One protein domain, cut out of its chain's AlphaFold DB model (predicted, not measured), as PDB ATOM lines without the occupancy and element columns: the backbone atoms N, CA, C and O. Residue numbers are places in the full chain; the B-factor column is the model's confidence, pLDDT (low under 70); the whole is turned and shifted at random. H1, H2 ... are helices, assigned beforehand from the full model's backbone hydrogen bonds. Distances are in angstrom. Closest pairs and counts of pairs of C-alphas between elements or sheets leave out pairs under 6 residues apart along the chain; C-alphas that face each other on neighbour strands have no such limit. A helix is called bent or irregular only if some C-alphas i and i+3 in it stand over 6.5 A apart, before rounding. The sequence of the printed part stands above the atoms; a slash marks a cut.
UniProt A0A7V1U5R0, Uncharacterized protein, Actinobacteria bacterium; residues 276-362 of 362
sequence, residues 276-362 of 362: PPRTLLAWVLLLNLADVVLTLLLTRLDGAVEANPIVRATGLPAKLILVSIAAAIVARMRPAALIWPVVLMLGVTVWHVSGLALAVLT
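This is residues 276 to 362 of the 362 residues of an uncharacterized protein of Actinobacteria bacterium (UniProt A0A7V1U5R0). Three long helices make a flat up-and-down bundle, in which each runs against the one before it: H3 and H4 form a helical hairpin that opens like a narrow V, and H1 runs alongside both. The short helix H2 stands near the start of H3, almost crosswise to it, away from H4. The printed part has 87 residues with four named helices in the order H1, H2, H3, H4 and no named strand, and its class is all helix. It is compact, with a radius of gyration of the C-alphas of 13.8 A, and its C-alphas span 44 by 27 by 15 A.

The longest helix is H4, residues 335 to 361. It touches H1, residues 277 to 300, most closely at the C-alphas of Val 284 and Val 342, 5.3 A apart. H1 and H4 run the same way at a shallow tilt of 24 degrees. H4 also touches H3, residues 316 to 333, but with residues 337 to 341 of H4 and 327 to 331 of H3 alone. The closest C-alphas of this helical hairpin are those of Ala 331 and Leu 338, 6.5 A apart, and the two helices run opposite ways at a shallow tilt of 26 degrees. H1 and H3 touch, with the C-alphas of Leu 285 and Ser 324 closest at 6.2 A, and run opposite ways at a shallow tilt of 14 degrees. H2, residues 309 to 314, is close to H3 but not clearly touching it: their closest C-alphas, those of Val 311 and Lys 319, are 6.2 A apart, and their lines are about perpendicular at 81 degrees. H2 is apart from H1 and from H4. Every O i to N i+4 pair is within hydrogen-bond range in H1, H2 and H3, and 20 of 23 are in H4.

H4 measures 40.0 A from C-alpha 335 at (179.786, 133.009, 90.555) to C-alpha 361 at (161.147, 135.377, 55.194). It is neither bent nor irregular, but only just: C-alphas 336 and 339 are 6.5 A apart. H1 begins with C-alpha 277 at (174.867, 135.230, 91.192) and is 34.8 A long. H3 is 25.8 A long, and H2 has six residues over 8.7 A.

The C-alphas farthest apart are those of Met 333 and Thr 362, 45.3 A. The printed part has no cut and ends at Thr 362, the chain's last residue. The links H2 to H3 and H3 to H4 are tight, the link H1 to H2 is short with 8 residues, and no link is long. The mean pLDDT of the printed part is 86.0; residues 302 to 308, 359, 361 and 362 of the model are under 70.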
ATOM      1  N   PRO A 276     173.457 139.869  91.704       96.62
ATOM      2  CA  PRO A 276     173.721 138.685  92.505       96.62
ATOM      3  C   PRO A 276     173.814 137.426  91.623       96.62
ATOM      4  O   PRO A 276     173.112 137.330  90.611       96.62
ATOM      5  N   PRO A 277     174.604 136.412  92.022       95.50
ATOM      6  CA  PRO A 277     174.867 135.230  91.192       95.50
ATOM      7  C   PRO A 277     173.609 134.465  90.769       95.50
ATOM      8  O   PRO A 277     173.556 133.904  89.679       95.50
ATOM      9  N   ARG A 278     172.560 134.490  91.605       95.81
ATOM     10  CA  ARG A 278     171.252 133.890  91.299       95.81
ATOM     11  C   ARG A 278     170.613 134.495  90.046       95.81
ATOM     12  O   ARG A 278     170.009 133.769  89.268       95.81
ATOM     13  N   THR A 279     170.777 135.802  89.828       96.12
ATOM     14  CA  THR A 279     170.272 136.486  88.631       96.12
ATOM     15  C   THR A 279     171.030 136.045  87.384       96.12
ATOM     16  O   THR A 279     170.401 135.770  86.370       96.12
ATOM     17  N   LEU A 280     172.360 135.932  87.452       94.56
ATOM     18  CA  LEU A 280     173.158 135.437  86.325       94.56
ATOM     19  C   LEU A 280     172.808 133.984  85.991       94.56
ATOM     20  O   LEU A 280     172.610 133.667  84.824       94.56
ATOM     21  N   LEU A 281     172.655 133.124  87.004       95.94
ATOM     22  CA  LEU A 281     172.214 131.745  86.810       95.94
ATOM     23  C   LEU A 281     170.843 131.691  86.122       95.94
ATOM     24  O   LEU A 281     170.689 130.965  85.148       95.94
ATOM     25  N   ALA A 282     169.877 132.498  86.572       96.50
ATOM     26  CA  ALA A 282     168.562 132.574  85.939       96.50
ATOM     27  C   ALA A 282     168.650 132.982  84.458       96.50
ATOM     28  O   ALA A 282     167.991 132.368  83.627       96.50
ATOM     29  N   TRP A 283     169.502 133.954  84.111       96.25
ATOM     30  CA  TRP A 283     169.736 134.333  82.712       96.25
ATOM     31  C   TRP A 283     170.353 133.207  81.886       96.25
ATOM     32  O   TRP A 283     169.908 132.981  80.764       96.25
ATOM     33  N   VAL A 284     171.332 132.473  82.423       95.56
ATOM     34  CA  VAL A 284     171.912 131.310  81.728       95.56
ATOM     35  C   VAL A 284     170.847 130.244  81.474       95.56
ATOM     36  O   VAL A 284     170.747 129.746  80.358       95.56
ATOM     37  N   LEU A 285     170.026 129.923  82.478       93.19
ATOM     38  CA  LEU A 285     168.953 128.932  82.343       93.19
ATOM     39  C   LEU A 285     167.884 129.380  81.338       93.19
ATOM     40  O   LEU A 285     167.436 128.570  80.531       93.19
ATOM     41  N   LEU A 286     167.513 130.663  81.355       95.75
ATOM     42  CA  LEU A 286     166.547 131.231  80.418       95.75
ATOM     43  C   LEU A 286     167.065 131.183  78.975       95.75
ATOM     44  O   LEU A 286     166.333 130.765  78.085       95.75
ATOM     45  N   LEU A 287     168.319 131.579  78.745       93.12
ATOM     46  CA  LEU A 287     168.921 131.547  77.411       93.12
ATOM     47  C   LEU A 287     169.133 130.112  76.913       93.12
ATOM     48  O   LEU A 287     168.902 129.842  75.743       93.12
ATOM     49  N   ASN A 288     169.498 129.182  77.798       94.38
ATOM     50  CA  ASN A 288     169.589 127.755  77.482       94.38
ATOM     51  C   ASN A 288     168.218 127.164  77.101       94.38
ATOM     52  O   ASN A 288     168.109 126.394  76.151       94.38
ATOM     53  N   LEU A 289     167.150 127.547  77.808       91.81
ATOM     54  CA  LEU A 289     165.791 127.156  77.438       91.81
ATOM     55  C   LEU A 289     165.387 127.755  76.083       91.81
ATOM     56  O   LEU A 289     164.833 127.041  75.251       91.81
ATOM     57  N   ALA A 290     165.677 129.038  75.854       90.12
ATOM     58  CA  ALA A 290     165.402 129.701  74.581       90.12
ATOM     59  C   ALA A 290     166.134 129.016  73.417       90.12
ATOM     60  O   ALA A 290     165.514 128.736  72.399       90.12
ATOM     61  N   ASP A 291     167.410 128.679  73.592       90.25
ATOM     62  CA  ASP A 291     168.216 127.918  72.634       90.25
ATOM     63  C   ASP A 291     167.583 126.556  72.288       90.25
ATOM     64  O   ASP A 291     167.396 126.229  71.114       90.25
ATOM     65  N   VAL A 292     167.150 125.791  73.296       88.00
ATOM     66  CA  VAL A 292     166.447 124.512  73.090       88.00
ATOM     67  C   VAL A 292     165.129 124.703  72.333       88.00
ATOM     68  O   VAL A 292     164.850 123.955  71.396       88.00
ATOM     69  N   VAL A 293     164.323 125.700  72.709       90.50
ATOM     70  CA  VAL A 293     163.040 125.996  72.049       90.50
ATOM     71  C   VAL A 293     163.252 126.431  70.598       90.50
ATOM     72  O   VAL A 293     162.550 125.947  69.712       90.50
ATOM     73  N   LEU A 294     164.229 127.300  70.339       86.62
ATOM     74  CA  LEU A 294     164.558 127.755  68.990       86.62
ATOM     75  C   LEU A 294     165.095 126.610  68.129       86.62
ATOM     76  O   LEU A 294     164.708 126.494  66.970       86.62
ATOM     77  N   THR A 295     165.921 125.729  68.697       86.75
ATOM     78  CA  THR A 295     166.401 124.531  67.997       86.75
ATOM     79  C   THR A 295     165.242 123.600  67.644       86.75
ATOM     80  O   THR A 295     165.130 123.179  66.495       86.75
ATOM     81  N   LEU A 296     164.329 123.336  68.586       85.00
ATOM     82  CA  LEU A 296     163.116 122.552  68.327       85.00
ATOM     83  C   LEU A 296     162.280 123.160  67.201       85.00
ATOM     84  O   LEU A 296     161.855 122.442  66.300       85.00
ATOM     85  N   LEU A 297     162.056 124.473  67.238       84.75
ATOM     86  CA  LEU A 297     161.276 125.166  66.220       84.75
ATOM     87  C   LEU A 297     161.936 125.046  64.840       84.75
ATOM     88  O   LEU A 297     161.276 124.649  63.888       84.75
ATOM     89  N   LEU A 298     163.241 125.304  64.750       80.56
ATOM     90  CA  LEU A 298     163.993 125.225  63.497       80.56
ATOM     91  C   LEU A 298     164.071 123.802  62.934       80.56
ATOM     92  O   LEU A 298     163.964 123.629  61.725       80.56
ATOM     93  N   THR A 299     164.199 122.784  63.792       81.75
ATOM     94  CA  THR A 299     164.168 121.377  63.350       81.75
ATOM     95  C   THR A 299     162.799 120.953  62.821       81.75
ATOM     96  O   THR A 299     162.735 120.110  61.938       81.75
ATOM     97  N   ARG A 300     161.702 121.538  63.326       83.06
ATOM     98  CA  ARG A 300     160.340 121.272  62.827       83.06
ATOM     99  C   ARG A 300     160.020 121.982  61.519       83.06
ATOM    100  O   ARG A 300     159.119 121.548  60.816       83.06
ATOM    101  N   LEU A 301     160.704 123.083  61.237       77.69
ATOM    102  CA  LEU A 301     160.560 123.838  59.994       77.69
ATOM    103  C   LEU A 301     161.480 123.299  58.884       77.69
ATOM    104  O   LEU A 301     161.687 123.994  57.898       77.69
ATOM    105  N   ASP A 302     162.090 122.119  59.076       67.25
ATOM    106  CA  ASP A 302     163.117 121.517  58.206       67.25
ATOM    107  C   ASP A 302     164.308 122.448  57.883       67.25
ATOM    108  O   ASP A 302     165.121 122.175  57.001       67.25
ATOM    109  N   GLY A 303     164.454 123.545  58.631       59.62
ATOM    110  CA  GLY A 303     165.416 124.613  58.360       59.62
ATOM    111  C   GLY A 303     166.759 124.444  59.070       59.62
ATOM    112  O   GLY A 303     167.679 125.221  58.821       59.62
ATOM    113  N   ALA A 304     166.899 123.467  59.974       63.69
ATOM    114  CA  ALA A 304     168.159 123.227  60.676       63.69
ATOM    115  C   ALA A 304     168.343 121.779  61.145       63.69
ATOM    116  O   ALA A 304     167.405 121.112  61.580       63.69
ATOM    117  N   VAL A 305     169.605 121.347  61.170       66.00
ATOM    118  CA  VAL A 305     170.058 120.134  61.862       66.00
ATOM    119  C   VAL A 305     170.910 120.565  63.053       66.00
ATOM    120  O   VAL A 305     171.751 121.454  62.927       66.00
ATOM    121  N   GLU A 306     170.704 119.941  64.216       67.81
ATOM    122  CA  GLU A 306     171.551 120.159  65.394       67.81
ATOM    123  C   GLU A 306     173.008 119.824  65.039       67.81
ATOM    124  O   GLU A 306     173.354 118.671  64.795       67.81
ATOM    125  N   ALA A 307     173.870 120.839  64.967       68.06
ATOM    126  CA  ALA A 307     175.256 120.656  64.542       68.06
ATOM    127  C   ALA A 307     176.097 119.932  65.604       68.06
ATOM    128  O   ALA A 307     177.144 119.365  65.285       68.06
ATOM    129  N   ASN A 308     175.656 119.930  66.866       69.00
ATOM    130  CA  ASN A 308     176.376 119.272  67.942       69.00
ATOM    131  C   ASN A 308     176.158 117.742  67.895       69.00
ATOM    132  O   ASN A 308     175.048 117.271  68.166       69.00
ATOM    133  N   PRO A 309     177.206 116.937  67.625       72.25
ATOM    134  CA  PRO A 309     177.071 115.484  67.503       72.25
ATOM    135  C   PRO A 309     176.642 114.823  68.819       72.25
ATOM    136  O   PRO A 309     175.936 113.818  68.796       72.25
ATOM    137  N   ILE A 310     177.015 115.405  69.962       72.06
ATOM    138  CA  ILE A 310     176.625 114.901  71.282       72.06
ATOM    139  C   ILE A 310     175.131 115.132  71.489       72.06
ATOM    140  O   ILE A 310     174.419 114.198  71.837       72.06
ATOM    141  N   VAL A 311     174.632 116.339  71.207       75.56
ATOM    142  CA  VAL A 311     173.199 116.648  71.361       75.56
ATOM    143  C   VAL A 311     172.352 115.843  70.378       75.56
ATOM    144  O   VAL A 311     171.274 115.389  70.750       75.56
ATOM    145  N   ARG A 312     172.848 115.578  69.165       76.06
ATOM    146  CA  ARG A 312     172.199 114.639  68.237       76.06
ATOM    147  C   ARG A 312     172.080 113.227  68.811       76.06
ATOM    148  O   ARG A 312     171.060 112.586  68.591       76.06
ATOM    149  N   ALA A 313     173.095 112.754  69.532       82.75
ATOM    150  CA  ALA A 313     173.092 111.424  70.137       82.75
ATOM    151  C   ALA A 313     172.239 111.351  71.418       82.75
ATOM    152  O   ALA A 313     171.564 110.354  71.649       82.75
ATOM    153  N   THR A 314     172.262 112.392  72.255       82.75
ATOM    154  CA  THR A 314     171.618 112.388  73.584       82.75
ATOM    155  C   THR A 314     170.249 113.067  73.626       82.75
ATOM    156  O   THR A 314     169.518 112.928  74.604       82.75
ATOM    157  N   GLY A 315     169.906 113.847  72.602       86.56
ATOM    158  CA  GLY A 315     168.698 114.666  72.531       86.56
ATOM    159  C   GLY A 315     168.806 116.030  73.231       86.56
ATOM    160  O   GLY A 315     169.664 116.277  74.086       86.56
ATOM    161  N   LEU A 316     167.876 116.926  72.886       84.50
ATOM    162  CA  LEU A 316     167.756 118.281  73.447       84.50
ATOM    163  C   LEU A 316     167.461 118.329  74.961       84.50
ATOM    164  O   LEU A 316     168.022 119.200  75.631       84.50
ATOM    165  N   PRO A 317     166.662 117.412  75.558       84.75
ATOM    166  CA  PRO A 317     166.477 117.392  77.011       84.75
ATOM    167  C   PRO A 317     167.792 117.187  77.774       84.75
ATOM    168  O   PRO A 317     168.020 117.831  78.798       84.75
ATOM    169  N   ALA A 318     168.697 116.352  77.249       84.44
ATOM    170  CA  ALA A 318     170.008 116.137  77.851       84.44
ATOM    171  C   ALA A 318     170.872 117.410  77.799       84.44
ATOM    172  O   ALA A 318     171.488 117.757  78.808       84.44
ATOM    173  N   LYS A 319     170.854 118.160  76.683       86.56
ATOM    174  CA  LYS A 319     171.506 119.484  76.565       86.56
ATOM    175  C   LYS A 319     171.011 120.435  77.655       86.56
ATOM    176  O   LYS A 319     171.822 121.012  78.381       86.56
ATOM    177  N   LEU A 320     169.687 120.537  77.814       89.62
ATOM    178  CA  LEU A 320     169.059 121.408  78.807       89.62
ATOM    179  C   LEU A 320     169.555 121.080  80.223       89.62
ATOM    180  O   LEU A 320     169.978 121.982  80.950       89.62
ATOM    181  N   ILE A 321     169.550 119.797  80.597       89.38
ATOM    182  CA  ILE A 321     169.975 119.327  81.923       89.38
ATOM    183  C   ILE A 321     171.474 119.560  82.136       89.38
ATOM    184  O   ILE A 321     171.860 120.140  83.152       89.38
ATOM    185  N   LEU A 322     172.321 119.166  81.181       89.12
ATOM    186  CA  LEU A 322     173.778 119.277  81.296       89.12
ATOM    187  C   LEU A 322     174.232 120.731  81.442       89.12
ATOM    188  O   LEU A 322     175.010 121.042  82.345       89.12
ATOM    189  N   VAL A 323     173.708 121.634  80.609       90.12
ATOM    190  CA  VAL A 323     174.020 123.067  80.701       90.12
ATOM    191  C   VAL A 323     173.520 123.645  82.027       90.12
ATOM    192  O   VAL A 323     174.230 124.434  82.650       90.12
ATOM    193  N   SER A 324     172.353 123.212  82.514       92.94
ATOM    194  CA  SER A 324     171.812 123.655  83.806       92.94
ATOM    195  C   SER A 324     172.675 123.208  84.990       92.94
ATOM    196  O   SER A 324     172.963 124.010  85.880       92.94
ATOM    197  N   ILE A 325     173.139 121.953  84.987       94.25
ATOM    198  CA  ILE A 325     174.048 121.416  86.010       94.25
ATOM    199  C   ILE A 325     175.391 122.148  85.959       94.25
ATOM    200  O   ILE A 325     175.870 122.618  86.992       94.25
ATOM    201  N   ALA A 326     175.979 122.307  84.770       93.12
ATOM    202  CA  ALA A 326     177.238 123.025  84.597       93.12
ATOM    203  C   ALA A 326     177.126 124.477  85.089       93.12
ATOM    204  O   ALA A 326     177.979 124.942  85.848       93.12
ATOM    205  N   ALA A 327     176.040 125.175  84.742       93.38
ATOM    206  CA  ALA A 327     175.770 126.524  85.226       93.38
ATOM    207  C   ALA A 327     175.626 126.565  86.756       93.38
ATOM    208  O   ALA A 327     176.184 127.456  87.395       93.38
ATOM    209  N   ALA A 328     174.946 125.589  87.366       95.50
ATOM    210  CA  ALA A 328     174.819 125.495  88.819       95.50
ATOM    211  C   ALA A 328     176.169 125.242  89.519       95.50
ATOM    212  O   ALA A 328     176.442 125.843  90.560       95.50
ATOM    213  N   ILE A 329     177.040 124.408  88.940       96.44
ATOM    214  CA  ILE A 329     178.403 124.173  89.442       96.44
ATOM    215  C   ILE A 329     179.222 125.466  89.362       96.44
ATOM    216  O   ILE A 329     179.810 125.883  90.362       96.44
ATOM    217  N   VAL A 330     179.204 126.158  88.218       95.19
ATOM    218  CA  VAL A 330     179.899 127.446  88.049       95.19
ATOM    219  C   VAL A 330     179.354 128.492  89.023       95.19
ATOM    220  O   VAL A 330     180.136 129.219  89.631       95.19
ATOM    221  N   ALA A 331     178.037 128.528  89.248       95.38
ATOM    222  CA  ALA A 331     177.407 129.435  90.204       95.38
ATOM    223  C   ALA A 331     177.911 129.232  91.639       95.38
ATOM    224  O   ALA A 331     178.006 130.202  92.392       95.38
ATOM    225  N   ARG A 332     178.246 127.989  92.010       96.56
ATOM    226  CA  ARG A 332     178.811 127.649  93.322       96.56
ATOM    227  C   ARG A 332     180.312 127.915  93.404       96.56
ATOM    228  O   ARG A 332     180.766 128.449  94.407       96.56
ATOM    229  N   MET A 333     181.075 127.554  92.372       97.19
ATOM    230  CA  MET A 333     182.542 127.618  92.409       97.19
ATOM    231  C   MET A 333     183.098 129.003  92.064       97.19
ATOM    232  O   MET A 333     184.056 129.465  92.678       97.19
ATOM    233  N   ARG A 334     182.544 129.648  91.034       96.31
ATOM    234  CA  ARG A 334     183.027 130.920  90.480       96.31
ATOM    235  C   ARG A 334     181.837 131.756  89.998       96.31
ATOM    236  O   ARG A 334     181.668 131.940  88.795       96.31
ATOM    237  N   PRO A 335     181.023 132.312  90.912       91.94
ATOM    238  CA  PRO A 335     179.786 133.009  90.555       91.94
ATOM    239  C   PRO A 335     179.993 134.163  89.563       91.94
ATOM    240  O   PRO A 335     179.182 134.359  88.664       91.94
ATOM    241  N   ALA A 336     181.106 134.895  89.676       91.69
ATOM    242  CA  ALA A 336     181.446 135.977  88.750       91.69
ATOM    243  C   ALA A 336     181.734 135.489  87.316       91.69
ATOM    244  O   ALA A 336     181.609 136.267  86.374       91.69
ATOM    245  N   ALA A 337     182.097 134.215  87.131       94.81
ATOM    246  CA  ALA A 337     182.353 133.633  85.816       94.81
ATOM    247  C   ALA A 337     181.064 133.317  85.040       94.81
ATOM    248  O   ALA A 337     181.146 133.111  83.833       94.81
ATOM    249  N   LEU A 338     179.884 133.341  85.680       94.12
ATOM    250  CA  LEU A 338     178.589 133.107  85.020       94.12
ATOM    251  C   LEU A 338     178.258 134.128  83.925       94.12
ATOM    252  O   LEU A 338     177.448 133.831  83.050       94.12
ATOM    253  N   ILE A 339     178.889 135.307  83.935       96.25
ATOM    254  CA  ILE A 339     178.716 136.289  82.860       96.25
ATOM    255  C   ILE A 339     179.171 135.736  81.502       96.25
ATOM    256  O   ILE A 339     178.575 136.064  80.481       96.25
ATOM    257  N   TRP A 340     180.179 134.859  81.474       94.69
ATOM    258  CA  TRP A 340     180.701 134.302  80.227       94.69
ATOM    259  C   TRP A 340     179.719 133.328  79.563       94.69
ATOM    260  O   TRP A 340     179.425 133.532  78.386       94.69
ATOM    261  N   PRO A 341     179.124 132.353  80.281       92.88
ATOM    262  CA  PRO A 341     177.989 131.593  79.770       92.88
ATOM    263  C   PRO A 341     176.834 132.463  79.261       92.88
ATOM    264  O   PRO A 341     176.280 132.145  78.216       92.88
ATOM    265  N   VAL A 342     176.493 133.574  79.933       94.94
ATOM    266  CA  VAL A 342     175.452 134.501  79.441       94.94
ATOM    267  C   VAL A 342     175.840 135.084  78.080       94.94
ATOM    268  O   VAL A 342     175.049 135.020  77.144       94.94
ATOM    269  N   VAL A 343     177.059 135.618  77.947       91.50
ATOM    270  CA  VAL A 343     177.564 136.189  76.684       91.50
ATOM    271  C   VAL A 343     177.568 135.145  75.565       91.50
ATOM    272  O   VAL A 343     177.101 135.433  74.466       91.50
ATOM    273  N   LEU A 344     178.040 133.927  75.841       90.81
ATOM    274  CA  LEU A 344     178.064 132.839  74.860       90.81
ATOM    275  C   LEU A 344     176.652 132.432  74.420       90.81
ATOM    276  O   LEU A 344     176.387 132.339  73.224       90.81
ATOM    277  N   MET A 345     175.735 132.245  75.371       90.94
ATOM    278  CA  MET A 345     174.356 131.846  75.083       90.94
ATOM    279  C   MET A 345     173.580 132.934  74.329       90.94
ATOM    280  O   MET A 345     172.739 132.613  73.493       90.94
ATOM    281  N   LEU A 346     173.890 134.217  74.548       91.69
ATOM    282  CA  LEU A 346     173.368 135.305  73.714       91.69
ATOM    283  C   LEU A 346     173.846 135.190  72.267       91.69
ATOM    284  O   LEU A 346     173.037 135.350  71.360       91.69
ATOM    285  N   GLY A 347     175.126 134.876  72.046       86.81
ATOM    286  CA  GLY A 347     175.654 134.623  70.703       86.81
ATOM    287  C   GLY A 347     174.918 133.474  70.012       86.81
ATOM    288  O   GLY A 347     174.424 133.634  68.901       86.81
ATOM    289  N   VAL A 348     174.746 132.348  70.706       87.06
ATOM    290  CA  VAL A 348     173.974 131.199  70.200       87.06
ATOM    291  C   VAL A 348     172.521 131.589  69.894       87.06
ATOM    292  O   VAL A 348     172.000 131.266  68.829       87.06
ATOM    293  N   THR A 349     171.883 132.368  70.769       90.00
ATOM    294  CA  THR A 349     170.513 132.861  70.548       90.00
ATOM    295  C   THR A 349     170.429 133.734  69.295       90.00
ATOM    296  O   THR A 349     169.518 133.563  68.492       90.00
ATOM    297  N   VAL A 350     171.389 134.640  69.089       86.56
ATOM    298  CA  VAL A 350     171.467 135.489  67.889       86.56
ATOM    299  C   VAL A 350     171.578 134.644  66.620       86.56
ATOM    300  O   VAL A 350     170.889 134.935  65.642       86.56
ATOM    301  N   TRP A 351     172.391 133.587  66.638       85.38
ATOM    302  CA  TRP A 351     172.500 132.650  65.519       85.38
ATOM    303  C   TRP A 351     171.149 131.999  65.190       85.38
ATOM    304  O   TRP A 351     170.691 132.057  64.048       85.38
ATOM    305  N   HIS A 352     170.466 131.457  66.199       84.25
ATOM    306  CA  HIS A 352     169.162 130.822  66.010       84.25
ATOM    307  C   HIS A 352     168.074 131.795  65.553       84.25
ATOM    308  O   HIS A 352     167.295 131.461  64.667       84.25
ATOM    309  N   VAL A 353     168.027 133.004  66.118       85.62
ATOM    310  CA  VAL A 353     167.075 134.042  65.694       85.62
ATOM    311  C   VAL A 353     167.336 134.462  64.249       85.62
ATOM    312  O   VAL A 353     166.379 134.664  63.509       85.62
ATOM    313  N   SER A 354     168.600 134.538  63.823       80.19
ATOM    314  CA  SER A 354     168.949 134.848  62.430       80.19
ATOM    315  C   SER A 354     168.439 133.759  61.481       80.19
ATOM    316  O   SER A 354     167.768 134.070  60.499       80.19
ATOM    317  N   GLY A 355     168.662 132.485  61.821       77.38
ATOM    318  CA  GLY A 355     168.131 131.351  61.059       77.38
ATOM    319  C   GLY A 355     166.599 131.287  61.042       77.38
ATOM    320  O   GLY A 355     166.008 130.986  60.010       77.38
ATOM    321  N   LEU A 356     165.936 131.620  62.155       79.81
ATOM    322  CA  LEU A 356     164.472 131.636  62.225       79.81
ATOM    323  C   LEU A 356     163.872 132.786  61.416       79.81
ATOM    324  O   LEU A 356     162.896 132.582  60.702       79.81
ATOM    325  N   ALA A 357     164.450 133.984  61.521       75.81
ATOM    326  CA  ALA A 357     164.022 135.137  60.738       75.81
ATOM    327  C   ALA A 357     164.087 134.822  59.243       75.81
ATOM    328  O   ALA A 357     163.158 135.136  58.512       75.81
ATOM    329  N   LEU A 358     165.142 134.133  58.811       70.12
ATOM    330  CA  LEU A 358     165.255 133.650  57.447       70.12
ATOM    331  C   LEU A 358     164.157 132.647  57.084       70.12
ATOM    332  O   LEU A 358     163.477 132.871  56.094       70.12
ATOM    333  N   ALA A 359     163.952 131.595  57.885       69.94
ATOM    334  CA  ALA A 359     162.938 130.572  57.609       69.94
ATOM    335  C   ALA A 359     161.510 131.140  57.496       69.94
ATOM    336  O   ALA A 359     160.651 130.535  56.869       69.94
ATOM    337  N   VAL A 360     161.246 132.293  58.120       70.25
ATOM    338  CA  VAL A 360     159.967 133.012  58.011       70.25
ATOM    339  C   VAL A 360     159.910 133.930  56.782       70.25
ATOM    340  O   VAL A 360     158.822 134.237  56.302       70.25
ATOM    341  N   LEU A 361     161.056 134.420  56.303       65.31
ATOM    342  CA  LEU A 361     161.147 135.377  55.194       65.31
ATOM    343  C   LEU A 361     161.259 134.715  53.810       65.31
ATOM    344  O   LEU A 361     161.044 135.412  52.818       65.31
ATOM    345  N   THR A 362     161.603 133.427  53.744       63.09
ATOM    346  CA  THR A 362     161.693 132.616  52.514       63.09
ATOM    347  C   THR A 362     160.463 131.749  52.315       63.09
ATOM    348  O   THR A 362     159.922 131.748  51.191       63.09
TER     349      THR A 362